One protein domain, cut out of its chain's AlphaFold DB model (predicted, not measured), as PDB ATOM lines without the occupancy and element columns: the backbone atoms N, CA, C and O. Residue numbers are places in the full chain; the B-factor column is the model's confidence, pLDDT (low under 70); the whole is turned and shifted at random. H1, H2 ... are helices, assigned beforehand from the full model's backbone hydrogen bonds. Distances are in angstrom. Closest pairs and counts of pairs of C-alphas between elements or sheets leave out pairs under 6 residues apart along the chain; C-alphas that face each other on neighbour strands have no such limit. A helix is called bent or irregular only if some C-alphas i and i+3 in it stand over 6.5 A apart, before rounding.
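AT A GLANCE: This is residues 3 to 187 of the 189 residues of an uncharacterized protein of Halomonas sp. Y2R2 (UniProt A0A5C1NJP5). A long, flat, loosely packed up-and-down bundle is made by the arm H1a and the helices H3, H4 and H5, with H4 and H5 folded as a helical hairpin. The second arm of H1, H1b, packs on H3; residues 3 to 10, which belong to H1, stick out at one end, and residues 56 to 61, of which 56 to 58 belong to H2, at the other. The printed part has 185 residues, with six named helices, H1 to H6, and no named strand: all helix. It is loose, with a radius of gyration of the C-alphas of 21.8 A and spans of 75 by 43 by 23 A.

HOW THE PARTS SIT: H1, residues 3 to 47, was assigned as one helix by its hydrogen bonds but is bent, C-alphas 29 and 32 being 6.9 A apart; its arms H1a, residues 3 to 29, and H1b, residues 32 to 47, stand at a steep tilt of 56 degrees. H1b is irregular, with C-alphas 39 and 42 6.7 A apart. H1a touches H3, residues 65 to 98, through residues 15 to 26 alone, opposite ways at 6 degrees; the closest C-alphas, of Arg 15 and Val 96, are 5.3 A apart. H1b touches H3 at a steep tilt of 51 degrees, closest at Ser 44 and Leu 71, C-alphas 5.1 A apart. H2, residues 51 to 58, touches no helix. H4, residues 103 to 140, touches H1a, with C-alphas 25 and 114 closest at 5.3 A. H5, residues 146 to 179, touches H3, closest C-alphas 77 and 164 at 5.0 A, and forms a hairpin with H4 at a shallow tilt of 6 degrees, closest C-alphas 113 and 173 at 6.3 A. H6, residues 181 to 186, meets H5 only through their link. Every O i to N i+4 pair is within hydrogen-bond range in H2 and H3, against 21 of 23 in H1a, 10 of 12 in H1b, 33 of 34 in H4, 24 of 30 in H5 and 0 of 2 in H6, which has 0 of 3 O i to N i+3 pairs.

IN THESE COORDINATES: H1a begins at C-alpha 3, (-84.966, 75.781, -21.444), and is 39.5 A long. H3 is 48.0 A long, H4 53.2 A and H5 51.0 A, ending at C-alpha 179, (-52.572, 72.850, -16.929).

THE WHOLE: The C-alphas of Thr 3 and Asp 61, the two farthest apart, are 77.5 A apart. The printed part has no cut and no long link. Mean pLDDT of the printed part is 74.4, with 56 residues under 70, among them 142 to 165 and 180 to 187.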
ATOM      1  N   THR A   3     -86.152  76.269 -22.178       52.31
ATOM      2  CA  THR A   3     -84.966  75.781 -21.444       52.31
ATOM      3  C   THR A   3     -83.644  76.018 -22.178       52.31
ATOM      4  O   THR A   3     -82.601  76.164 -21.540       52.31
ATOM      5  N   HIS A   4     -83.665  76.116 -23.512       52.22
ATOM      6  CA  HIS A   4     -82.465  76.404 -24.305       52.22
ATOM      7  C   HIS A   4     -82.033  77.870 -24.216       52.22
ATOM      8  O   HIS A   4     -80.835  78.155 -24.186       52.22
ATOM      9  N   HIS A   5     -82.988  78.801 -24.122       53.38
ATOM     10  CA  HIS A   5     -82.663  80.220 -24.033       53.38
ATOM     11  C   HIS A   5     -82.072  80.572 -22.663       53.38
ATOM     12  O   HIS A   5     -81.059  81.266 -22.611       53.38
ATOM     13  N   SER A   6     -82.625  80.032 -21.565       58.19
ATOM     14  CA  SER A   6     -82.094  80.294 -20.218       58.19
ATOM     15  C   SER A   6     -80.698  79.683 -20.003       58.19
ATOM     16  O   SER A   6     -79.830  80.338 -19.425       58.19
ATOM     17  N   ARG A   7     -80.419  78.492 -20.564       60.44
ATOM     18  CA  ARG A   7     -79.068  77.892 -20.552       60.44
ATOM     19  C   ARG A   7     -78.040  78.727 -21.318       60.44
ATOM     20  O   ARG A   7     -76.914  78.880 -20.849       60.44
ATOM     21  N   ARG A   8     -78.422  79.299 -22.465       62.88
ATOM     22  CA  ARG A   8     -77.528  80.132 -23.285       62.88
ATOM     23  C   ARG A   8     -77.140  81.429 -22.570       62.88
ATOM     24  O   ARG A   8     -75.962  81.770 -22.544       62.88
ATOM     25  N   TRP A   9     -78.101  82.109 -21.943       61.81
ATOM     26  CA  TRP A   9     -77.834  83.320 -21.156       61.81
ATOM     27  C   TRP A   9     -77.015  83.029 -19.892       61.81
ATOM     28  O   TRP A   9     -76.098  83.785 -19.577       61.81
ATOM     29  N   GLY A  10     -77.265  81.895 -19.224       68.19
ATOM     30  CA  GLY A  10     -76.447  81.442 -18.095       68.19
ATOM     31  C   GLY A  10     -74.977  81.209 -18.472       68.19
ATOM     32  O   GLY A  10     -74.083  81.643 -17.750       68.19
ATOM     33  N   SER A  11     -74.710  80.597 -19.631       73.50
ATOM     34  CA  SER A  11     -73.340  80.384 -20.134       73.50
ATOM     35  C   SER A  11     -72.620  81.706 -20.448       73.50
ATOM     36  O   SER A  11     -71.452  81.871 -20.096       73.50
ATOM     37  N   VAL A  12     -73.316  82.692 -21.029       80.06
ATOM     38  CA  VAL A  12     -72.736  84.017 -21.333       80.06
ATOM     39  C   VAL A  12     -72.402  84.798 -20.058       80.06
ATOM     40  O   VAL A  12     -71.284  85.296 -19.928       80.06
ATOM     41  N   LEU A  13     -73.324  84.865 -19.092       81.81
ATOM     42  CA  LEU A  13     -73.094  85.561 -17.818       81.81
ATOM     43  C   LEU A  13     -71.936  84.939 -17.025       81.81
ATOM     44  O   LEU A  13     -71.120  85.661 -16.449       81.81
ATOM     45  N   ASN A  14     -71.807  83.612 -17.061       81.88
ATOM     46  CA  ASN A  14     -70.696  82.900 -16.437       81.88
ATOM     47  C   ASN A  14     -69.342  83.265 -17.066       81.88
ATOM     48  O   ASN A  14     -68.377  83.499 -16.340       81.88
ATOM     49  N   ARG A  15     -69.265  83.367 -18.400       81.94
ATOM     50  CA  ARG A  15     -68.038  83.785 -19.105       81.94
ATOM     51  C   ARG A  15     -67.651  85.225 -18.779       81.94
ATOM     52  O   ARG A  15     -66.470  85.500 -18.590       81.94
ATOM     53  N   ILE A  16     -68.632  86.125 -18.674       85.94
ATOM     54  CA  ILE A  16     -68.400  87.522 -18.273       85.94
ATOM     55  C   ILE A  16     -67.852  87.578 -16.843       85.94
ATOM     56  O   ILE A  16     -66.848  88.244 -16.607       85.94
ATOM     57  N   ALA A  17     -68.452  86.840 -15.904       86.88
ATOM     58  CA  ALA A  17     -67.965  86.779 -14.525       86.88
ATOM     59  C   ALA A  17     -66.519  86.256 -14.449       86.88
ATOM     60  O   ALA A  17     -65.682  86.859 -13.781       86.88
ATOM     61  N   ILE A  18     -66.206  85.189 -15.192       86.19
ATOM     62  CA  ILE A  18     -64.846  84.641 -15.306       86.19
ATOM     63  C   ILE A  18     -63.873  85.690 -15.858       86.19
ATOM     64  O   ILE A  18     -62.782  85.855 -15.316       86.19
ATOM     65  N   ALA A  19     -64.262  86.411 -16.913       88.12
ATOM     66  CA  ALA A  19     -63.427  87.445 -17.518       88.12
ATOM     67  C   ALA A  19     -63.140  88.593 -16.539       88.12
ATOM     68  O   ALA A  19     -61.993  89.015 -16.427       88.12
ATOM     69  N   ILE A  20     -64.147  89.054 -15.790       90.25
ATOM     70  CA  ILE A  20     -63.978  90.099 -14.769       90.25
ATOM     71  C   ILE A  20     -63.026  89.622 -13.667       90.25
ATOM     72  O   ILE A  20     -62.063  90.316 -13.351       90.25
ATOM     73  N   GLU A  21     -63.249  88.429 -13.110       89.75
ATOM     74  CA  GLU A  21     -62.398  87.867 -12.050       89.75
ATOM     75  C   GLU A  21     -60.947  87.680 -12.533       89.75
ATOM     76  O   GLU A  21     -59.997  87.937 -11.792       89.75
ATOM     77  N   LEU A  22     -60.760  87.304 -13.800       89.19
ATOM     78  CA  LEU A  22     -59.442  87.198 -14.414       89.19
ATOM     79  C   LEU A  22     -58.785  88.570 -14.612       89.19
ATOM     80  O   LEU A  22     -57.603  88.717 -14.320       89.19
ATOM     81  N   ILE A  23     -59.530  89.587 -15.050       90.12
ATOM     82  CA  ILE A  23     -59.025  90.963 -15.177       90.12
ATOM     83  C   ILE A  23     -58.572  91.502 -13.815       90.12
ATOM     84  O   ILE A  23     -57.485  92.069 -13.723       90.12
ATOM     85  N   VAL A  24     -59.354  91.271 -12.756       88.69
ATOM     86  CA  VAL A  24     -59.012  91.667 -11.377       88.69
ATOM     87  C   VAL A  24     -57.714  91.008 -10.905       88.69
ATOM     88  O   VAL A  24     -56.945  91.619 -10.171       88.69
ATOM     89  N   PHE A  25     -57.433  89.784 -11.348       87.88
ATOM     90  CA  PHE A  25     -56.166  89.115 -11.066       87.88
ATOM     91  C   PHE A  25     -55.003  89.636 -11.937       87.88
ATOM     92  O   PHE A  25     -53.897  89.849 -11.435       87.88
ATOM     93  N   LEU A  26     -55.229  89.853 -13.235       88.75
ATOM     94  CA  LEU A  26     -54.177  90.184 -14.205       88.75
ATOM     95  C   LEU A  26     -53.735  91.651 -14.163       88.75
ATOM     96  O   LEU A  26     -52.540  91.915 -14.260       88.75
ATOM     97  N   LEU A  27     -54.657  92.609 -14.022       86.62
ATOM     98  CA  LEU A  27     -54.323  94.041 -14.079       86.62
ATOM     99  C   LEU A  27     -53.306  94.453 -13.007       86.62
ATOM    100  O   LEU A  27     -52.260  94.999 -13.374       86.62
ATOM    101  N   PRO A  28     -53.534  94.150 -11.713       82.06
ATOM    102  CA  PRO A  28     -52.570  94.489 -10.677       82.06
ATOM    103  C   PRO A  28     -51.253  93.737 -10.879       82.06
ATOM    104  O   PRO A  28     -50.201  94.207 -10.464       82.06
ATOM    105  N   THR A  29     -51.292  92.560 -11.509       81.81
ATOM    106  CA  THR A  29     -50.106  91.750 -11.807       81.81
ATOM    107  C   THR A  29     -49.281  92.311 -12.957       81.81
ATOM    108  O   THR A  29     -48.078  92.126 -12.954       81.81
ATOM    109  N   PHE A  30     -49.874  92.958 -13.960       85.31
ATOM    110  CA  PHE A  30     -49.129  93.369 -15.155       85.31
ATOM    111  C   PHE A  30     -48.747  94.837 -15.185       85.31
ATOM    112  O   PHE A  30     -47.705  95.148 -15.754       85.31
ATOM    113  N   ILE A  31     -49.530  95.733 -14.579       83.75
ATOM    114  CA  ILE A  31     -49.233  97.173 -14.627       83.75
ATOM    115  C   ILE A  31     -47.865  97.502 -14.000       83.75
ATOM    116  O   ILE A  31     -47.052  98.120 -14.688       83.75
ATOM    117  N   PRO A  32     -47.543  97.072 -12.762       74.62
ATOM    118  CA  PRO A  32     -46.265  97.425 -12.138       74.62
ATOM    119  C   PRO A  32     -45.063  96.880 -12.917       74.62
ATOM    120  O   PRO A  32     -44.040  97.544 -13.064       74.62
ATOM    121  N   TYR A  33     -45.209  95.680 -13.476       79.75
ATOM    122  CA  TYR A  33     -44.131  95.001 -14.186       79.75
ATOM    123  C   TYR A  33     -43.978  95.465 -15.626       79.75
ATOM    124  O   TYR A  33     -42.877  95.392 -16.153       79.75
ATOM    125  N   LEU A  34     -45.034  95.994 -16.249       83.12
ATOM    126  CA  LEU A  34     -44.921  96.692 -17.527       83.12
ATOM    127  C   LEU A  34     -44.045  97.939 -17.372       83.12
ATOM    128  O   LEU A  34     -43.147  98.162 -18.179       83.12
ATOM    129  N   VAL A  35     -44.283  98.726 -16.318       79.06
ATOM    130  CA  VAL A  35     -43.464  99.904 -15.999       79.06
ATOM    131  C   VAL A  35     -42.011  99.476 -15.776       79.06
ATOM    132  O   VAL A  35     -41.113  99.992 -16.440       79.06
ATOM    133  N   PHE A  36     -41.777  98.463 -14.938       76.62
ATOM    134  CA  PHE A  36     -40.432  97.922 -14.724       76.62
ATOM    135  C   PHE A  36     -39.769  97.425 -16.018       76.62
ATOM    136  O   PHE A  36     -38.606  97.722 -16.286       76.62
ATOM    137  N   PHE A  37     -40.507  96.681 -16.840       80.50
ATOM    138  CA  PHE A  37     -40.013  96.139 -18.099       80.50
ATOM    139  C   PHE A  37     -39.533  97.251 -19.036       80.50
ATOM    140  O   PHE A  37     -38.462  97.131 -19.626       80.50
ATOM    141  N   ILE A  38     -40.286  98.348 -19.134       78.81
ATOM    142  CA  ILE A  38     -39.931  99.486 -19.986       78.81
ATOM    143  C   ILE A  38     -38.667 100.187 -19.475       78.81
ATOM    144  O   ILE A  38     -37.758 100.445 -20.263       78.81
ATOM    145  N   PHE A  39     -38.596 100.482 -18.173       74.88
ATOM    146  CA  PHE A  39     -37.531 101.329 -17.624       74.88
ATOM    147  C   PHE A  39     -36.249 100.583 -17.248       74.88
ATOM    148  O   PHE A  39     -35.177 101.172 -17.311       74.88
ATOM    149  N   MET A  40     -36.338  99.306 -16.877       73.00
ATOM    150  CA  MET A  40     -35.202  98.515 -16.375       73.00
ATOM    151  C   MET A  40     -34.966  97.258 -17.202       73.00
ATOM    152  O   MET A  40     -33.824  96.874 -17.456       73.00
ATOM    153  N   GLY A  41     -36.045  96.626 -17.659       73.88
ATOM    154  CA  GLY A  41     -35.983  95.382 -18.411       73.88
ATOM    155  C   GLY A  41     -35.358  95.523 -19.798       73.88
ATOM    156  O   GLY A  41     -34.382  94.842 -20.113       73.88
ATOM    157  N   LEU A  42     -35.894  96.433 -20.615       79.19
ATOM    158  CA  LEU A  42     -35.409  96.694 -21.972       79.19
ATOM    159  C   LEU A  42     -33.943  97.160 -22.004       79.19
ATOM    160  O   LEU A  42     -33.178  96.578 -22.778       79.19
ATOM    161  N   PRO A  43     -33.506  98.126 -21.167       78.69
ATOM    162  CA  PRO A  43     -32.095  98.499 -21.102       78.69
ATOM    163  C   PRO A  43     -31.196  97.319 -20.740       78.69
ATOM    164  O   PRO A  43     -30.171  97.107 -21.381       78.69
ATOM    165  N   SER A  44     -31.606  96.500 -19.772       78.25
ATOM    166  CA  SER A  44     -30.803  95.357 -19.333       78.25
ATOM    167  C   SER A  44     -30.720  94.264 -20.394       78.25
ATOM    168  O   SER A  44     -29.651  93.701 -20.612       78.25
ATOM    169  N   LEU A  45     -31.809  94.021 -21.129       78.75
ATOM    170  CA  LEU A  45     -31.834  93.091 -22.260       78.75
ATOM    171  C   LEU A  45     -30.901  93.534 -23.398       78.75
ATOM    172  O   LEU A  45     -30.276  92.691 -24.039       78.75
ATOM    173  N   ALA A  46     -30.773  94.844 -23.622       80.94
ATOM    174  CA  ALA A  46     -29.826  95.401 -24.585       80.94
ATOM    175  C   ALA A  46     -28.375  95.390 -24.070       80.94
ATOM    176  O   ALA A  46     -27.447  95.211 -24.857       80.94
ATOM    177  N   MET A  47     -28.170  95.573 -22.763       79.25
ATOM    178  CA  MET A  47     -26.847  95.782 -22.172       79.25
ATOM    179  C   MET A  47     -26.128  94.482 -21.795       79.25
ATOM    180  O   MET A  47     -24.912  94.406 -21.938       79.25
ATOM    181  N   LEU A  48     -26.851  93.436 -21.383       82.81
ATOM    182  CA  LEU A  48     -26.275  92.160 -20.930       82.81
ATOM    183  C   LEU A  48     -25.378  91.459 -21.979       82.81
ATOM    184  O   LEU A  48     -24.304  90.992 -21.602       82.81
ATOM    185  N   PRO A  49     -25.715  91.437 -23.287       81.25
ATOM    186  CA  PRO A  49     -24.829  90.892 -24.322       81.25
ATOM    187  C   PRO A  49     -23.562  91.729 -24.552       81.25
ATOM    188  O   PRO A  49     -22.554  91.212 -25.029       81.25
ATOM    189  N   ILE A  50     -23.627  93.029 -24.247       82.62
ATOM    190  CA  ILE A  50     -22.555  93.999 -24.501       82.62
ATOM    191  C   ILE A  50     -21.643  94.129 -23.271       82.62
ATOM    192  O   ILE A  50     -20.467  94.461 -23.396       82.62
ATOM    193  N   TYR A  51     -22.153  93.804 -22.081       80.44
ATOM    194  CA  TYR A  51     -21.444  93.921 -20.808       80.44
ATOM    195  C   TYR A  51     -20.054  93.246 -20.787       80.44
ATOM    196  O   TYR A  51     -19.107  93.885 -20.327       80.44
ATOM    197  N   PRO A  52     -19.846  92.043 -21.368       81.69
ATOM    198  CA  PRO A  52     -18.514  91.438 -21.456       81.69
ATOM    199  C   PRO A  52     -17.493  92.277 -22.238       81.69
ATOM    200  O   PRO A  52     -16.307  92.243 -21.921       81.69
ATOM    201  N   PHE A  53     -17.926  93.058 -23.233       80.88
ATOM    202  CA  PHE A  53     -17.030  93.921 -24.008       80.88
ATOM    203  C   PHE A  53     -16.535  95.121 -23.199       80.88
ATOM    204  O   PHE A  53     -15.403  95.553 -23.404       80.88
ATOM    205  N   PHE A  54     -17.338  95.628 -22.260       78.25
ATOM    206  CA  PHE A  54     -16.893  96.663 -21.324       78.25
ATOM    207  C   PHE A  54     -15.820  96.125 -20.376       78.25
ATOM    208  O   PHE A  54     -14.790  96.764 -20.210       78.25
ATOM    209  N   ILE A  55     -15.988  94.902 -19.864       79.38
ATOM    210  CA  ILE A  55     -14.971  94.237 -19.026       79.38
ATOM    211  C   ILE A  55     -13.666  94.025 -19.810       79.38
ATOM    212  O   ILE A  55     -12.577  94.241 -19.286       79.38
ATOM    213  N   LEU A  56     -13.759  93.626 -21.082       79.12
ATOM    214  CA  LEU A  56     -12.585  93.443 -21.944       79.12
ATOM    215  C   LEU A  56     -11.868  94.761 -22.275       79.12
ATOM    216  O   LEU A  56     -10.657  94.752 -22.481       79.12
ATOM    217  N   ARG A  57     -12.606  95.875 -22.360       81.50
ATOM    218  CA  ARG A  57     -12.067  97.203 -22.680       81.50
ATOM    219  C   ARG A  57     -11.454  97.891 -21.462       81.50
ATOM    220  O   ARG A  57     -10.358  98.434 -21.572       81.50
ATOM    221  N   ASP A  58     -12.177  97.894 -20.348       79.56
ATOM    222  CA  ASP A  58     -11.871  98.706 -19.167       79.56
ATOM    223  C   ASP A  58     -11.139  97.895 -18.073       79.56
ATOM    224  O   ASP A  58     -10.594  98.462 -17.126       79.56
ATOM    225  N   GLY A  59     -11.026  96.572 -18.258       75.31
ATOM    226  CA  GLY A  59     -10.316  95.652 -17.373       75.31
ATOM    227  C   GLY A  59     -11.219  95.004 -16.318       75.31
ATOM    228  O   GLY A  59     -12.372  95.374 -16.116       75.31
ATOM    229  N   ILE A  60     -10.691  93.996 -15.617       75.06
ATOM    230  CA  ILE A  60     -11.413  93.334 -14.513       75.06
ATOM    231  C   ILE A  60     -11.590  94.274 -13.312       75.06
ATOM    232  O   ILE A  60     -12.554  94.129 -12.572       75.06
ATOM    233  N   ASP A  61     -10.728  95.278 -13.144       72.00
ATOM    234  CA  ASP A  61     -10.816  96.221 -12.022       72.00
ATOM    235  C   ASP A  61     -12.028  97.168 -12.125       72.00
ATOM    236  O   ASP A  61     -12.474  97.709 -11.115       72.00
ATOM    237  N   SER A  62     -12.613  97.333 -13.319       66.31
ATOM    238  CA  SER A  62     -13.881  98.050 -13.524       66.31
ATOM    239  C   SER A  62     -15.116  97.144 -13.426       66.31
ATOM    240  O   SER A  62     -16.231  97.582 -13.718       66.31
ATOM    241  N   PHE A  63     -14.940  95.867 -13.073       73.56
ATOM    242  CA  PHE A  63     -16.037  94.919 -12.928       73.56
ATOM    243  C   PHE A  63     -16.822  95.188 -11.643       73.56
ATOM    244  O   PHE A  63     -16.404  94.826 -10.542       73.56
ATOM    245  N   ASP A  64     -18.003  95.776 -11.798       77.06
ATOM    246  CA  ASP A  64     -18.942  95.935 -10.697       77.06
ATOM    247  C   ASP A  64     -19.926  94.756 -10.657       77.06
ATOM    248  O   ASP A  64     -20.866  94.652 -11.453       77.06
ATOM    249  N   LEU A  65     -19.713  93.859  -9.691       73.88
ATOM    250  CA  LEU A  65     -20.571  92.698  -9.462       73.88
ATOM    251  C   LEU A  65     -22.034  93.101  -9.206       73.88
ATOM    252  O   LEU A  65     -22.942  92.369  -9.606       73.88
ATOM    253  N   SER A  66     -22.279  94.259  -8.583       68.31
ATOM    254  CA  SER A  66     -23.636  94.742  -8.303       68.31
ATOM    255  C   SER A  66     -24.396  95.069  -9.594       68.31
ATOM    256  O   SER A  66     -25.557  94.682  -9.754       68.31
ATOM    257  N   VAL A  67     -23.710  95.670 -10.571       72.75
ATOM    258  CA  VAL A  67     -24.264  95.982 -11.893       72.75
ATOM    259  C   VAL A  67     -24.580  94.699 -12.655       72.75
ATOM    260  O   VAL A  67     -25.671  94.577 -13.214       72.75
ATOM    261  N   LEU A  68     -23.681  93.709 -12.638       76.75
ATOM    262  CA  LEU A  68     -23.943  92.421 -13.287       76.75
ATOM    263  C   LEU A  68     -25.159  91.709 -12.672       76.75
ATOM    264  O   LEU A  68     -26.013  91.207 -13.406       76.75
ATOM    265  N   ILE A  69     -25.264  91.679 -11.341       75.38
ATOM    266  CA  ILE A  69     -26.410  91.079 -10.640       75.38
ATOM    267  C   ILE A  69     -27.711  91.807 -11.015       75.38
ATOM    268  O   ILE A  69     -28.710  91.151 -11.330       75.38
ATOM    269  N   SER A  70     -27.685  93.144 -11.054       72.81
ATOM    270  CA  SER A  70     -28.802  93.993 -11.494       72.81
ATOM    271  C   SER A  70     -29.270  93.658 -12.915       72.81
ATOM    272  O   SER A  70     -30.462  93.421 -13.151       72.81
ATOM    273  N   LEU A  71     -28.329  93.532 -13.856       76.50
ATOM    274  CA  LEU A  71     -28.603  93.165 -15.249       76.50
ATOM    275  C   LEU A  71     -29.194  91.751 -15.377       76.50
ATOM    276  O   LEU A  71     -30.166  91.548 -16.107       76.50
ATOM    277  N   ILE A  72     -28.647  90.762 -14.664       80.38
ATOM    278  CA  ILE A  72     -29.128  89.371 -14.734       80.38
ATOM    279  C   ILE A  72     -30.551  89.246 -14.183       80.38
ATOM    280  O   ILE A  72     -31.399  88.580 -14.778       80.38
ATOM    281  N   SER A  73     -30.840  89.877 -13.051       75.88
ATOM    282  CA  SER A  73     -32.157  89.774 -12.417       75.88
ATOM    283  C   SER A  73     -33.247  90.535 -13.166       75.88
ATOM    284  O   SER A  73     -34.363  90.034 -13.325       75.88
ATOM    285  N   SER A  74     -32.941  91.728 -13.678       76.75
ATOM    286  CA  SER A  74     -33.865  92.467 -14.543       76.75
ATOM    287  C   SER A  74     -34.168  91.675 -15.819       76.75
ATOM    288  O   SER A  74     -35.336  91.567 -16.200       76.75
ATOM    289  N   PHE A  75     -33.166  91.014 -16.411       81.62
ATOM    290  CA  PHE A  75     -33.367  90.065 -17.508       81.62
ATOM    291  C   PHE A  75     -34.262  88.881 -17.102       81.62
ATOM    292  O   PHE A  75     -35.235  88.579 -17.795       81.62
ATOM    293  N   ALA A  76     -34.003  88.238 -15.960       82.38
ATOM    294  CA  ALA A  76     -34.837  87.143 -15.458       82.38
ATOM    295  C   ALA A  76     -36.295  87.584 -15.233       82.38
ATOM    296  O   ALA A  76     -37.232  86.881 -15.614       82.38
ATOM    297  N   THR A  77     -36.495  88.785 -14.690       80.25
ATOM    298  CA  THR A  77     -37.817  89.387 -14.485       80.25
ATOM    299  C   THR A  77     -38.529  89.640 -15.817       80.25
ATOM    300  O   THR A  77     -39.725  89.373 -15.926       80.25
ATOM    301  N   CYS A  78     -37.808  90.061 -16.863       83.56
ATOM    302  CA  CYS A  78     -38.362  90.175 -18.218       83.56
ATOM    303  C   CYS A  78     -38.843  88.831 -18.757       83.56
ATOM    304  O   CYS A  78     -39.950  88.733 -19.287       83.56
ATOM    305  N   VAL A  79     -38.025  87.786 -18.618       86.00
ATOM    306  CA  VAL A  79     -38.383  86.433 -19.064       86.00
ATOM    307  C   VAL A  79     -39.637  85.950 -18.337       86.00
ATOM    308  O   VAL A  79     -40.581  85.485 -18.979       86.00
ATOM    309  N   LEU A  80     -39.691  86.118 -17.015       86.94
ATOM    310  CA  LEU A  80     -40.866  85.773 -16.218       86.94
ATOM    311  C   LEU A  80     -42.101  86.582 -16.643       86.94
ATOM    312  O   LEU A  80     -43.189  86.013 -16.759       86.94
ATOM    313  N   TYR A  81     -41.940  87.871 -16.949       87.06
ATOM    314  CA  TYR A  81     -43.015  88.720 -17.457       87.06
ATOM    315  C   TYR A  81     -43.560  88.204 -18.799       87.06
ATOM    316  O   TYR A  81     -44.770  88.004 -18.934       87.06
ATOM    317  N   PHE A  82     -42.703  87.853 -19.759       88.69
ATOM    318  CA  PHE A  82     -43.148  87.245 -21.021       88.69
ATOM    319  C   PHE A  82     -43.873  85.912 -20.813       88.69
ATOM    320  O   PHE A  82     -44.952  85.701 -21.375       88.69
ATOM    321  N   ILE A  83     -43.333  85.032 -19.965       90.50
ATOM    322  CA  ILE A  83     -43.981  83.760 -19.616       90.50
ATOM    323  C   ILE A  83     -45.365  84.023 -19.009       90.50
ATOM    324  O   ILE A  83     -46.340  83.370 -19.388       90.50
ATOM    325  N   SER A  84     -45.478  85.001 -18.110       90.06
ATOM    326  CA  SER A  84     -46.744  85.360 -17.472       90.06
ATOM    327  C   SER A  84     -47.791  85.842 -18.483       90.06
ATOM    328  O   SER A  84     -48.931  85.376 -18.437       90.06
ATOM    329  N   ILE A  85     -47.409  86.665 -19.467       90.88
ATOM    330  CA  ILE A  85     -48.297  87.092 -20.560       90.88
ATOM    331  C   ILE A  85     -48.757  85.881 -21.374       90.88
ATOM    332  O   ILE A  85     -49.956  85.706 -21.607       90.88
ATOM    333  N   MET A  86     -47.830  85.007 -21.776       92.69
ATOM    334  CA  MET A  86     -48.161  83.812 -22.557       92.69
ATOM    335  C   MET A  86     -49.139  82.894 -21.814       92.69
ATOM    336  O   MET A  86     -50.094  82.383 -22.410       92.69
ATOM    337  N   LEU A  87     -48.927  82.684 -20.513       91.00
ATOM    338  CA  LEU A  87     -49.826  81.883 -19.687       91.00
ATOM    339  C   LEU A  87     -51.185  82.568 -19.513       91.00
ATOM    340  O   LEU A  87     -52.208  81.902 -19.659       91.00
ATOM    341  N   ALA A  88     -51.222  83.880 -19.275       90.00
ATOM    342  CA  ALA A  88     -52.468  84.634 -19.161       90.00
ATOM    343  C   ALA A  88     -53.313  84.538 -20.434       90.00
ATOM    344  O   ALA A  88     -54.500  84.222 -20.350       90.00
ATOM    345  N   VAL A  89     -52.705  84.696 -21.614       90.19
ATOM    346  CA  VAL A  89     -53.394  84.508 -22.902       90.19
ATOM    347  C   VAL A  89     -53.981  83.098 -23.007       90.19
ATOM    348  O   VAL A  89     -55.142  82.936 -23.387       90.19
ATOM    349  N   ARG A  90     -53.229  82.063 -22.608       88.94
ATOM    350  CA  ARG A  90     -53.740  80.682 -22.586       88.94
ATOM    351  C   ARG A  90     -54.920  80.508 -21.627       88.94
ATOM    352  O   ARG A  90     -55.887  79.841 -21.999       88.94
ATOM    353  N   VAL A  91     -54.876  81.107 -20.433       87.69
ATOM    354  CA  VAL A  91     -55.997  81.084 -19.474       87.69
ATOM    355  C   VAL A  91     -57.221  81.780 -20.066       87.69
ATOM    356  O   VAL A  91     -58.305  81.205 -20.038       87.69
ATOM    357  N   VAL A  92     -57.059  82.963 -20.662       87.50
ATOM    358  CA  VAL A  92     -58.157  83.695 -21.315       87.50
ATOM    359  C   VAL A  92     -58.805  82.831 -22.401       87.50
ATOM    360  O   VAL A  92     -60.017  82.617 -22.386       87.50
ATOM    361  N   ILE A  93     -58.007  82.265 -23.312       85.25
ATOM    362  CA  ILE A  93     -58.508  81.408 -24.399       85.25
ATOM    363  C   ILE A  93     -59.257  80.193 -23.843       85.25
ATOM    364  O   ILE A  93     -60.351  79.867 -24.310       85.25
ATOM    365  N   ALA A  94     -58.699  79.526 -22.834       81.25
ATOM    366  CA  ALA A  94     -59.329  78.354 -22.246       81.25
ATOM    367  C   ALA A  94     -60.650  78.713 -21.538       81.25
ATOM    368  O   ALA A  94     -61.698  78.155 -21.861       81.25
ATOM    369  N   TYR A  95     -60.613  79.643 -20.591       79.44
ATOM    370  CA  TYR A  95     -61.702  79.841 -19.634       79.44
ATOM    371  C   TYR A  95     -62.771  80.838 -20.095       79.44
ATOM    372  O   TYR A  95     -63.918  80.713 -19.677       79.44
ATOM    373  N   VAL A  96     -62.436  81.789 -20.973       82.38
ATOM    374  CA  VAL A  96     -63.405  82.768 -21.500       82.38
ATOM    375  C   VAL A  96     -64.026  82.270 -22.808       82.38
ATOM    376  O   VAL A  96     -65.243  82.350 -23.009       82.38
ATOM    377  N   PHE A  97     -63.202  81.718 -23.705       78.25
ATOM    378  CA  PHE A  97     -63.636  81.397 -25.066       78.25
ATOM    379  C   PHE A  97     -64.018  79.925 -25.264       78.25
ATOM    380  O   PHE A  97     -65.045  79.650 -25.891       78.25
ATOM    381  N   LYS A  98     -63.229  78.977 -24.740       72.62
ATOM    382  CA  LYS A  98     -63.308  77.571 -25.173       72.62
ATOM    383  C   LYS A  98     -64.193  76.662 -24.316       72.62
ATOM    384  O   LYS A  98     -64.846  75.785 -24.874       72.62
ATOM    385  N   TYR A  99     -64.202  76.815 -22.996       64.69
ATOM    386  CA  TYR A  99     -64.773  75.802 -22.103       64.69
ATOM    387  C   TYR A  99     -65.933  76.319 -21.248       64.69
ATOM    388  O   TYR A  99     -65.908  77.438 -20.745       64.69
ATOM    389  N   GLU A 100     -66.921  75.453 -21.020       62.94
ATOM    390  CA  GLU A 100     -67.974  75.658 -20.025       62.94
ATOM    391  C   GLU A 100     -67.557  74.984 -18.714       62.94
ATOM    392  O   GLU A 100     -67.785  73.793 -18.508       62.94
ATOM    393  N   TYR A 101     -66.879  75.726 -17.835       63.25
ATOM    394  CA  TYR A 101     -66.489  75.213 -16.521       63.25
ATOM    395  C   TYR A 101     -67.563  75.475 -15.460       63.25
ATOM    396  O   TYR A 101     -68.238  76.508 -15.500       63.25
ATOM    397  N   PRO A 102     -67.689  74.595 -14.449       66.38
ATOM    398  CA  PRO A 102     -68.539  74.865 -13.298       66.38
ATOM    399  C   PRO A 102     -68.008  76.081 -12.522       66.38
ATOM    400  O   PRO A 102     -66.918  76.044 -11.942       66.38
ATOM    401  N   LEU A 103     -68.813  77.150 -12.478       70.19
ATOM    402  CA  LEU A 103     -68.465  78.454 -11.891       70.19
ATOM    403  C   LEU A 103     -67.945  78.342 -10.445       70.19
ATOM    404  O   LEU A 103     -67.036  79.061 -10.042       70.19
ATOM    405  N   GLY A 104     -68.479  77.396  -9.663       72.56
ATOM    406  CA  GLY A 104     -68.093  77.187  -8.264       72.56
ATOM    407  C   GLY A 104     -66.675  76.634  -8.059       72.56
ATOM    408  O   GLY A 104     -66.088  76.829  -6.993       72.56
ATOM    409  N   TRP A 105     -66.094  75.945  -9.048       76.56
ATOM    410  CA  TRP A 105     -64.681  75.551  -8.993       76.56
ATOM    411  C   TRP A 105     -63.777  76.734  -9.339       76.56
ATOM    412  O   TRP A 105     -62.843  77.025  -8.590       76.56
ATOM    413  N   TRP A 106     -64.103  77.436 -10.431       82.06
ATOM    414  CA  TRP A 106     -63.363  78.610 -10.894       82.06
ATOM    415  C   TRP A 106     -63.259  79.659  -9.790       82.06
ATOM    416  O   TRP A 106     -62.151  80.024  -9.403       82.06
ATOM    417  N   ARG A 107     -64.399  80.035  -9.192       82.81
ATOM    418  CA  ARG A 107     -64.458  81.045  -8.130       82.81
ATOM    419  C   ARG A 107     -63.564  80.722  -6.945       82.81
ATOM    420  O   ARG A 107     -62.837  81.590  -6.484       82.81
ATOM    421  N   ARG A 108     -63.553  79.469  -6.479       82.50
ATOM    422  CA  ARG A 108     -62.674  79.064  -5.369       82.50
ATOM    423  C   ARG A 108     -61.199  79.228  -5.728       82.50
ATOM    424  O   ARG A 108     -60.420  79.687  -4.901       82.50
ATOM    425  N   LYS A 109     -60.800  78.860  -6.946       82.94
ATOM    426  CA  LYS A 109     -59.393  78.915  -7.363       82.94
ATOM    427  C   LYS A 109     -58.925  80.325  -7.681       82.94
ATOM    428  O   LYS A 109     -57.881  80.721  -7.169       82.94
ATOM    429  N   ILE A 110     -59.692  81.087  -8.456       84.62
ATOM    430  CA  ILE A 110     -59.326  82.465  -8.782       84.62
ATOM    431  C   ILE A 110     -59.333  83.347  -7.530       84.62
ATOM    432  O   ILE A 110     -58.452  84.184  -7.393       84.62
ATOM    433  N   PHE A 111     -60.222  83.091  -6.563       86.31
ATOM    434  CA  PHE A 111     -60.220  83.796  -5.280       86.31
ATOM    435  C   PHE A 111     -58.896  83.621  -4.528       86.31
ATOM    436  O   PHE A 111     -58.298  84.610  -4.118       86.31
ATOM    437  N   HIS A 112     -58.380  82.390  -4.417       84.69
ATOM    438  CA  HIS A 112     -57.056  82.165  -3.824       84.69
ATOM    439  C   HIS A 112     -55.940  82.894  -4.586       84.69
ATOM    440  O   HIS A 112     -55.046  83.447  -3.949       84.69
ATOM    441  N   CYS A 113     -56.005  82.929  -5.923       85.75
ATOM    442  CA  CYS A 113     -55.030  83.651  -6.748       85.75
ATOM    443  C   CYS A 113     -55.082  85.160  -6.472       85.75
ATOM    444  O   CYS A 113     -54.046  85.777  -6.245       85.75
ATOM    445  N   ILE A 114     -56.288  85.740  -6.452       86.31
ATOM    446  CA  ILE A 114     -56.523  87.167  -6.200       86.31
ATOM    447  C   ILE A 114     -56.026  87.546  -4.805       86.31
ATOM    448  O   ILE A 114     -55.240  88.478  -4.687       86.31
ATOM    449  N   VAL A 115     -56.435  86.815  -3.763       87.44
ATOM    450  CA  VAL A 115     -56.043  87.116  -2.376       87.44
ATOM    451  C   VAL A 115     -54.531  87.012  -2.199       87.44
ATOM    452  O   VAL A 115     -53.923  87.925  -1.648       87.44
ATOM    453  N   SER A 116     -53.911  85.940  -2.701       83.50
ATOM    454  CA  SER A 116     -52.461  85.749  -2.566       83.50
ATOM    455  C   SER A 116     -51.687  86.847  -3.294       83.50
ATOM    456  O   SER A 116     -50.745  87.401  -2.737       83.50
ATOM    457  N   ASN A 117     -52.107  87.203  -4.511       82.31
ATOM    458  CA  ASN A 117     -51.480  88.267  -5.290       82.31
ATOM    459  C   ASN A 117     -51.661  89.645  -4.639       82.31
ATOM    460  O   ASN A 117     -50.717  90.424  -4.569       82.31
ATOM    461  N   LEU A 118     -52.850  89.936  -4.113       82.56
ATOM    462  CA  LEU A 118     -53.139  91.205  -3.451       82.56
ATOM    463  C   LEU A 118     -52.332  91.364  -2.156       82.56
ATOM    464  O   LEU A 118     -51.732  92.412  -1.942       82.56
ATOM    465  N   LEU A 119     -52.249  90.320  -1.325       84.38
ATOM    466  CA  LEU A 119     -51.407  90.323  -0.122       84.38
ATOM    467  C   LEU A 119     -49.936  90.561  -0.460       84.38
ATOM    468  O   LEU A 119     -49.250  91.310   0.234       84.38
ATOM    469  N   LEU A 120     -49.464  89.950  -1.545       79.19
ATOM    470  CA  LEU A 120     -48.104  90.124  -2.025       79.19
ATOM    471  C   LEU A 120     -47.827  91.567  -2.448       79.19
ATOM    472  O   LEU A 120     -46.817  92.144  -2.056       79.19
ATOM    473  N   GLN A 121     -48.746  92.162  -3.206       76.06
ATOM    474  CA  GLN A 121     -48.628  93.542  -3.674       76.06
ATOM    475  C   GLN A 121     -48.727  94.551  -2.539       76.06
ATOM    476  O   GLN A 121     -47.985  95.526  -2.534       76.06
ATOM    477  N   ILE A 122     -49.595  94.303  -1.556       81.44
ATOM    478  CA  ILE A 122     -49.668  95.117  -0.341       81.44
ATOM    479  C   ILE A 122     -48.355  95.012   0.434       81.44
ATOM    480  O   ILE A 122     -47.819  96.035   0.843       81.44
ATOM    481  N   SER A 123     -47.809  93.805   0.596       79.31
ATOM    482  CA  SER A 123     -46.536  93.603   1.297       79.31
ATOM    483  C   SER A 123     -45.400  94.342   0.589       79.31
ATOM    484  O   SER A 123     -44.677  95.100   1.225       79.31
ATOM    485  N   ALA A 124     -45.299  94.199  -0.735       74.12
ATOM    486  CA  ALA A 124     -44.335  94.937  -1.545       74.12
ATOM    487  C   ALA A 124     -44.525  96.457  -1.411       74.12
ATOM    488  O   ALA A 124     -43.563  97.183  -1.187       74.12
ATOM    489  N   GLY A 125     -45.770  96.935  -1.484       72.25
ATOM    490  CA  GLY A 125     -46.110  98.349  -1.360       72.25
ATOM    491  C   GLY A 125     -45.774  98.938   0.011       72.25
ATOM    492  O   GLY A 125     -45.256 100.047   0.071       72.25
ATOM    493  N   ILE A 126     -46.015  98.201   1.101       77.00
ATOM    494  CA  ILE A 126     -45.655  98.622   2.466       77.00
ATOM    495  C   ILE A 126     -44.145  98.788   2.588       77.00
ATOM    496  O   ILE A 126     -43.694  99.780   3.156       77.00
ATOM    497  N   ILE A 127     -43.373  97.841   2.054       72.56
ATOM    498  CA  ILE A 127     -41.918  97.910   2.158       72.56
ATOM    499  C   ILE A 127     -41.380  99.093   1.341       72.56
ATOM    500  O   ILE A 127     -40.645  99.916   1.880       72.56
ATOM    501  N   VAL A 128     -41.843  99.253   0.094       69.19
ATOM    502  CA  VAL A 128     -41.477 100.401  -0.755       69.19
ATOM    503  C   VAL A 128     -41.841 101.723  -0.080       69.19
ATOM    504  O   VAL A 128     -41.038 102.650  -0.060       69.19
ATOM    505  N   LEU A 129     -43.038 101.822   0.501       69.38
ATOM    506  CA  LEU A 129     -43.471 103.034   1.190       69.38
ATOM    507  C   LEU A 129     -42.619 103.315   2.436       69.38
ATOM    508  O   LEU A 129     -42.298 104.472   2.692       69.38
ATOM    509  N   GLY A 130     -42.241 102.278   3.188       71.62
ATOM    510  CA  GLY A 130     -41.357 102.395   4.346       71.62
ATOM    511  C   GLY A 130     -39.999 102.990   3.981       71.62
ATOM    512  O   GLY A 130     -39.551 103.933   4.635       71.62
ATOM    513  N   ASP A 131     -39.398 102.513   2.895       67.19
ATOM    514  CA  ASP A 131     -38.099 103.007   2.434       67.19
ATOM    515  C   ASP A 131     -38.181 104.409   1.834       67.19
ATOM    516  O   ASP A 131     -37.335 105.251   2.134       67.19
ATOM    517  N   VAL A 132     -39.232 104.711   1.063       65.44
ATOM    518  CA  VAL A 132     -39.480 106.074   0.556       65.44
ATOM    519  C   VAL A 132     -39.658 107.060   1.712       65.44
ATOM    520  O   VAL A 132     -39.101 108.156   1.675       65.44
ATOM    521  N   MET A 133     -40.391 106.679   2.762       70.81
ATOM    522  CA  MET A 133     -40.568 107.518   3.951       70.81
ATOM    523  C   MET A 133     -39.273 107.668   4.754       70.81
ATOM    524  O   MET A 133     -38.989 108.757   5.252       70.81
ATOM    525  N   GLY A 134     -38.473 106.605   4.866       69.50
ATOM    526  CA  GLY A 134     -37.150 106.657   5.490       69.50
ATOM    527  C   GLY A 134     -36.201 107.592   4.741       69.50
ATOM    528  O   GLY A 134     -35.539 108.423   5.360       69.50
ATOM    529  N   TRP A 135     -36.199 107.513   3.409       66.88
ATOM    530  CA  TRP A 135     -35.462 108.427   2.541       66.88
ATOM    531  C   TRP A 135     -35.924 109.877   2.724       66.88
ATOM    532  O   TRP A 135     -35.096 110.743   2.993       66.88
ATOM    533  N   PHE A 136     -37.235 110.129   2.667       66.44
ATOM    534  CA  PHE A 136     -37.800 111.466   2.853       66.44
ATOM    535  C   PHE A 136     -37.459 112.051   4.230       66.44
ATOM    536  O   PHE A 136     -37.111 113.225   4.340       66.44
ATOM    537  N   ARG A 137     -37.499 111.234   5.291       72.75
ATOM    538  CA  ARG A 137     -37.082 111.647   6.639       72.75
ATOM    539  C   ARG A 137     -35.611 112.062   6.667       72.75
ATOM    540  O   ARG A 137     -35.300 113.128   7.185       72.75
ATOM    541  N   ASN A 138     -34.727 111.244   6.099       67.50
ATOM    542  CA  ASN A 138     -33.290 111.526   6.078       67.50
ATOM    543  C   ASN A 138     -32.966 112.791   5.259       67.50
ATOM    544  O   ASN A 138     -32.014 113.501   5.583       67.50
ATOM    545  N   ASP A 139     -33.763 113.081   4.224       66.00
ATOM    546  CA  ASP A 139     -33.657 114.305   3.427       66.00
ATOM    547  C   ASP A 139     -34.080 115.549   4.219       66.00
ATOM    548  O   ASP A 139     -33.353 116.540   4.282       66.00
ATOM    549  N   MET A 140     -35.207 115.459   4.929       63.84
ATOM    550  CA  MET A 140     -35.718 116.533   5.788       63.84
ATOM    551  C   MET A 140     -34.814 116.826   6.996       63.84
ATOM    552  O   MET A 140     -34.770 117.959   7.471       63.84
ATOM    553  N   GLU A 141     -34.077 115.828   7.488       72.62
ATOM    554  CA  GLU A 141     -33.087 115.984   8.563       72.62
ATOM    555  C   GLU A 141     -31.750 116.583   8.070       72.62
ATOM    556  O   GLU A 141     -30.847 116.814   8.874       72.62
ATOM    557  N   GLY A 142     -31.608 116.871   6.768       59.78
ATOM    558  CA  GLY A 142     -30.400 117.470   6.188       59.78
ATOM    559  C   GLY A 142     -29.195 116.524   6.151       59.78
ATOM    560  O   GLY A 142     -28.056 116.975   6.037       59.78
ATOM    561  N   ILE A 143     -29.432 115.213   6.261       60.50
ATOM    562  CA  ILE A 143     -28.393 114.169   6.266       60.50
ATOM    563  C   ILE A 143     -27.995 113.784   4.822       60.50
ATOM    564  O   ILE A 143     -26.970 113.140   4.586       60.50
ATOM    565  N   THR A 144     -28.775 114.197   3.822       51.53
ATOM    566  CA  THR A 144     -28.605 113.832   2.412       51.53
ATOM    567  C   THR A 144     -27.625 114.755   1.677       51.53
ATOM    568  O   THR A 144     -27.880 115.919   1.393       51.53
ATOM    569  N   THR A 145     -26.474 114.205   1.289       54.00
ATOM    570  CA  THR A 145     -25.652 114.768   0.202       54.00
ATOM    571  C   THR A 145     -26.168 114.258  -1.153       54.00
ATOM    572  O   THR A 145     -26.890 113.264  -1.199       54.00
ATOM    573  N   ASN A 146     -25.773 114.872  -2.280       51.84
ATOM    574  CA  ASN A 146     -26.135 114.425  -3.646       51.84
ATOM    575  C   ASN A 146     -25.904 112.914  -3.898       51.84
ATOM    576  O   ASN A 146     -26.584 112.309  -4.724       51.84
ATOM    577  N   TYR A 147     -24.983 112.292  -3.158       47.56
ATOM    578  CA  TYR A 147     -24.717 110.853  -3.185       47.56
ATOM    579  C   TYR A 147     -25.916 110.024  -2.676       47.56
ATOM    580  O   TYR A 147     -26.255 108.991  -3.249       47.56
ATOM    581  N   VAL A 148     -26.640 110.518  -1.669       51.28
ATOM    582  CA  VAL A 148     -27.790 109.840  -1.040       51.28
ATOM    583  C   VAL A 148     -29.058 109.919  -1.902       51.28
ATOM    584  O   VAL A 148     -29.903 109.029  -1.847       51.28
ATOM    585  N   HIS A 149     -29.169 110.928  -2.773       48.22
ATOM    586  CA  HIS A 149     -30.264 111.017  -3.745       48.22
ATOM    587  C   HIS A 149     -30.188 109.889  -4.789       48.22
ATOM    588  O   HIS A 149     -31.200 109.273  -5.119       48.22
ATOM    589  N   SER A 150     -28.973 109.553  -5.245       50.81
ATOM    590  CA  SER A 150     -28.753 108.409  -6.140       50.81
ATOM    591  C   SER A 150     -29.062 107.071  -5.458       50.81
ATOM    592  O   SER A 150     -29.691 106.216  -6.072       50.81
ATOM    593  N   ILE A 151     -28.739 106.937  -4.164       54.16
ATOM    594  CA  ILE A 151     -29.022 105.745  -3.348       54.16
ATOM    595  C   ILE A 151     -30.529 105.548  -3.133       54.16
ATOM    596  O   ILE A 151     -30.996 104.418  -3.180       54.16
ATOM    597  N   GLY A 152     -31.314 106.616  -2.953       53.25
ATOM    598  CA  GLY A 152     -32.775 106.512  -2.824       53.25
ATOM    599  C   GLY A 152     -33.446 105.961  -4.087       53.25
ATOM    600  O   GLY A 152     -34.279 105.058  -4.015       53.25
ATOM    601  N   VAL A 153     -33.028 106.442  -5.262       53.91
ATOM    602  CA  VAL A 153     -33.503 105.922  -6.556       53.91
ATOM    603  C   VAL A 153     -33.011 104.490  -6.785       53.91
ATOM    604  O   VAL A 153     -33.784 103.641  -7.228       53.91
ATOM    605  N   MET A 154     -31.756 104.193  -6.433       53.44
ATOM    606  CA  MET A 154     -31.179 102.848  -6.539       53.44
ATOM    607  C   MET A 154     -31.883 101.850  -5.605       53.44
ATOM    608  O   MET A 154     -32.184 100.746  -6.036       53.44
ATOM    609  N   GLY A 155     -32.264 102.262  -4.392       57.41
ATOM    610  CA  GLY A 155     -33.030 101.451  -3.440       57.41
ATOM    611  C   GLY A 155     -34.452 101.147  -3.919       57.41
ATOM    612  O   GLY A 155     -34.908 100.011  -3.829       57.41
ATOM    613  N   ILE A 156     -35.140 102.117  -4.535       58.31
ATOM    614  CA  ILE A 156     -36.443 101.874  -5.184       58.31
ATOM    615  C   ILE A 156     -36.296 100.856  -6.330       58.31
ATOM    616  O   ILE A 156     -37.146  99.979  -6.501       58.31
ATOM    617  N   LEU A 157     -35.203 100.933  -7.095       55.12
ATOM    618  CA  LEU A 157     -34.900  99.999  -8.183       55.12
ATOM    619  C   LEU A 157     -34.522  98.595  -7.679       55.12
ATOM    620  O   LEU A 157     -34.987  97.606  -8.248       55.12
ATOM    621  N   GLU A 158     -33.758  98.489  -6.590       57.06
ATOM    622  CA  GLU A 158     -33.448  97.232  -5.890       57.06
ATOM    623  C   GLU A 158     -34.703  96.581  -5.280       57.06
ATOM    624  O   GLU A 158     -34.830  95.353  -5.233       57.06
ATOM    625  N   TYR A 159     -35.703  97.377  -4.901       59.28
ATOM    626  CA  TYR A 159     -36.990  96.850  -4.446       59.28
ATOM    627  C   TYR A 159     -37.905  96.386  -5.569       59.28
ATOM    628  O   TYR A 159     -38.569  95.353  -5.452       59.28
ATOM    629  N   PHE A 160     -37.904  97.088  -6.698       55.47
ATOM    630  CA  PHE A 160     -38.504  96.566  -7.919       55.47
ATOM    631  C   PHE A 160     -37.797  95.282  -8.391       55.47
ATOM    632  O   PHE A 160     -38.447  94.382  -8.918       55.47
ATOM    633  N   PHE A 161     -36.503  95.132  -8.123       54.56
ATOM    634  CA  PHE A 161     -35.751  93.899  -8.350       54.56
ATOM    635  C   PHE A 161     -36.203  92.765  -7.407       54.56
ATOM    636  O   PHE A 161     -36.448  91.652  -7.874       54.56
ATOM    637  N   LEU A 162     -36.439  93.037  -6.115       57.84
ATOM    638  CA  LEU A 162     -37.121  92.098  -5.203       57.84
ATOM    639  C   LEU A 162     -38.553  91.783  -5.671       57.84
ATOM    640  O   LEU A 162     -39.039  90.669  -5.470       57.84
ATOM    641  N   SER A 163     -39.211  92.701  -6.386       58.59
ATOM    642  CA  SER A 163     -40.517  92.433  -6.989       58.59
ATOM    643  C   SER A 163     -40.483  91.401  -8.121       58.59
ATOM    644  O   SER A 163     -41.471  90.706  -8.334       58.59
ATOM    645  N   GLY A 164     -39.341  91.167  -8.776       61.91
ATOM    646  CA  GLY A 164     -39.189  90.054  -9.724       61.91
ATOM    647  C   GLY A 164     -39.495  88.684  -9.099       61.91
ATOM    648  O   GLY A 164     -40.165  87.855  -9.721       61.91
ATOM    649  N   LEU A 165     -39.114  88.471  -7.830       64.19
ATOM    650  CA  LEU A 165     -39.512  87.286  -7.049       64.19
ATOM    651  C   LEU A 165     -41.025  87.250  -6.819       64.19
ATOM    652  O   LEU A 165     -41.639  86.181  -6.859       64.19
ATOM    653  N   PHE A 166     -41.645  88.413  -6.631       70.19
ATOM    654  CA  PHE A 166     -43.091  88.519  -6.505       70.19
ATOM    655  C   PHE A 166     -43.835  88.167  -7.795       70.19
ATOM    656  O   PHE A 166     -44.983  87.736  -7.703       70.19
ATOM    657  N   LEU A 167     -43.197  88.223  -8.973       76.62
ATOM    658  CA  LEU A 167     -43.801  87.765 -10.229       76.62
ATOM    659  C   LEU A 167     -43.821  86.232 -10.373       76.62
ATOM    660  O   LEU A 167     -44.623  85.690 -11.136       76.62
ATOM    661  N   ILE A 168     -43.015  85.500  -9.597       80.56
ATOM    662  CA  ILE A 168     -43.028  84.026  -9.597       80.56
ATOM    663  C   ILE A 168     -44.396  83.504  -9.150       80.56
ATOM    664  O   ILE A 168     -44.938  82.570  -9.738       80.56
ATOM    665  N   ILE A 169     -44.991  84.128  -8.137       81.88
ATOM    666  CA  ILE A 169     -46.281  83.718  -7.580       81.88
ATOM    667  C   ILE A 169     -47.410  83.793  -8.622       81.88
ATOM    668  O   ILE A 169     -48.070  82.770  -8.832       81.88
ATOM    669  N   PRO A 170     -47.670  84.920  -9.308       83.19
ATOM    670  CA  PRO A 170     -48.678  84.970 -10.356       83.19
ATOM    671  C   PRO A 170     -48.337  84.060 -11.542       83.19
ATOM    672  O   PRO A 170     -49.253  83.443 -12.082       83.19
ATOM    673  N   VAL A 171     -47.057  83.882 -11.906       87.62
ATOM    674  CA  VAL A 171     -46.643  82.898 -12.929       87.62
ATOM    675  C   VAL A 171     -47.053  81.480 -12.531       87.62
ATOM    676  O   VAL A 171     -47.653  80.770 -13.339       87.62
ATOM    677  N   VAL A 172     -46.795  81.068 -11.289       87.62
ATOM    678  CA  VAL A 172     -47.178  79.745 -10.773       87.62
ATOM    679  C   VAL A 172     -48.700  79.588 -10.742       87.62
ATOM    680  O   VAL A 172     -49.220  78.560 -11.179       87.62
ATOM    681  N   HIS A 173     -49.438  80.606 -10.294       86.56
ATOM    682  CA  HIS A 173     -50.903  80.575 -10.310       86.56
ATOM    683  C   HIS A 173     -51.453  80.437 -11.736       86.56
ATOM    684  O   HIS A 173     -52.304  79.580 -11.990       86.56
ATOM    685  N   LEU A 174     -50.926  81.211 -12.687       87.62
ATOM    686  CA  LEU A 174     -51.278  81.100 -14.101       87.62
ATOM    687  C   LEU A 174     -50.925  79.726 -14.668       87.62
ATOM    688  O   LEU A 174     -51.739  79.123 -15.363       87.62
ATOM    689  N   TRP A 175     -49.757  79.185 -14.331       88.19
ATOM    690  CA  TRP A 175     -49.337  77.852 -14.752       88.19
ATOM    691  C   TRP A 175     -50.308  76.765 -14.276       88.19
ATOM    692  O   TRP A 175     -50.718  75.909 -15.068       88.19
ATOM    693  N   VAL A 176     -50.718  76.821 -13.005       85.25
ATOM    694  CA  VAL A 176     -51.703  75.901 -12.413       85.25
ATOM    695  C   VAL A 176     -53.049  76.003 -13.131       85.25
ATOM    696  O   VAL A 176     -53.666  74.972 -13.424       85.25
ATOM    697  N   LEU A 177     -53.491  77.221 -13.456       83.69
ATOM    698  CA  LEU A 177     -54.720  77.453 -14.216       83.69
ATOM    699  C   LEU A 177     -54.609  76.914 -15.652       83.69
ATOM    700  O   LEU A 177     -55.554  76.298 -16.129       83.69
ATOM    701  N   VAL A 178     -53.467  77.061 -16.331       83.12
ATOM    702  CA  VAL A 178     -53.271  76.571 -17.712       83.12
ATOM    703  C   VAL A 178     -53.283  75.042 -17.818       83.12
ATOM    704  O   VAL A 178     -53.781  74.515 -18.812       83.12
ATOM    705  N   HIS A 179     -52.756  74.311 -16.829       76.56
ATOM    706  CA  HIS A 179     -52.572  72.850 -16.929       76.56
ATOM    707  C   HIS A 179     -53.746  72.016 -16.395       76.56
ATOM    708  O   HIS A 179     -53.924  70.861 -16.785       76.56
ATOM    709  N   ARG A 180     -54.601  72.584 -15.541       68.12
ATOM    710  CA  ARG A 180     -55.798  71.901 -15.026       68.12
ATOM    711  C   ARG A 180     -56.991  71.698 -15.979       68.12
ATOM    712  O   ARG A 180     -57.715  70.734 -15.711       68.12
ATOM    713  N   PRO A 181     -57.237  72.462 -17.066       56.81
ATOM    714  CA  PRO A 181     -58.350  72.184 -17.980       56.81
ATOM    715  C   PRO A 181     -58.267  70.781 -18.608       56.81
ATOM    716  O   PRO A 181     -59.293  70.144 -18.841       56.81
ATOM    717  N   ASN A 182     -57.056  70.242 -18.785       50.94
ATOM    718  CA  ASN A 182     -56.841  68.880 -19.286       50.94
ATOM    719  C   ASN A 182     -57.178  67.790 -18.247       50.94
ATOM    720  O   ASN A 182     -57.568  66.690 -18.618       50.94
ATOM    721  N   PHE A 183     -57.080  68.093 -16.948       47.81
ATOM    722  CA  PHE A 183     -57.332  67.132 -15.866       47.81
ATOM    723  C   PHE A 183     -58.830  66.932 -15.596       47.81
ATOM    724  O   PHE A 183     -59.266  65.832 -15.278       47.81
ATOM    725  N   VAL A 184     -59.630  67.994 -15.735       49.50
ATOM    726  CA  VAL A 184     -61.091  67.915 -15.560       49.50
ATOM    727  C   VAL A 184     -61.733  67.148 -16.718       49.50
ATOM    728  O   VAL A 184     -62.646  66.367 -16.488       49.50
ATOM    729  N   LYS A 185     -61.212  67.307 -17.943       48.53
ATOM    730  CA  LYS A 185     -61.729  66.628 -19.139       48.53
ATOM    731  C   LYS A 185     -61.517  65.106 -19.119       48.53
ATOM    732  O   LYS A 185     -62.344  64.384 -19.659       48.53
ATOM    733  N   ASN A 186     -60.441  64.635 -18.482       43.56
ATOM    734  CA  ASN A 186     -60.115  63.206 -18.385       43.56
ATOM    735  C   ASN A 186     -60.821  62.483 -17.225       43.56
ATOM    736  O   ASN A 186     -60.840  61.262 -17.219       43.56
ATOM    737  N   ASN A 187     -61.406  63.215 -16.272       38.62
ATOM    738  CA  ASN A 187     -62.105  62.642 -15.114       38.62
ATOM    739  C   ASN A 187     -63.640  62.711 -15.235       38.62
ATOM    740  O   ASN A 187     -64.344  62.417 -14.271       38.62
TER     741      ASN A 187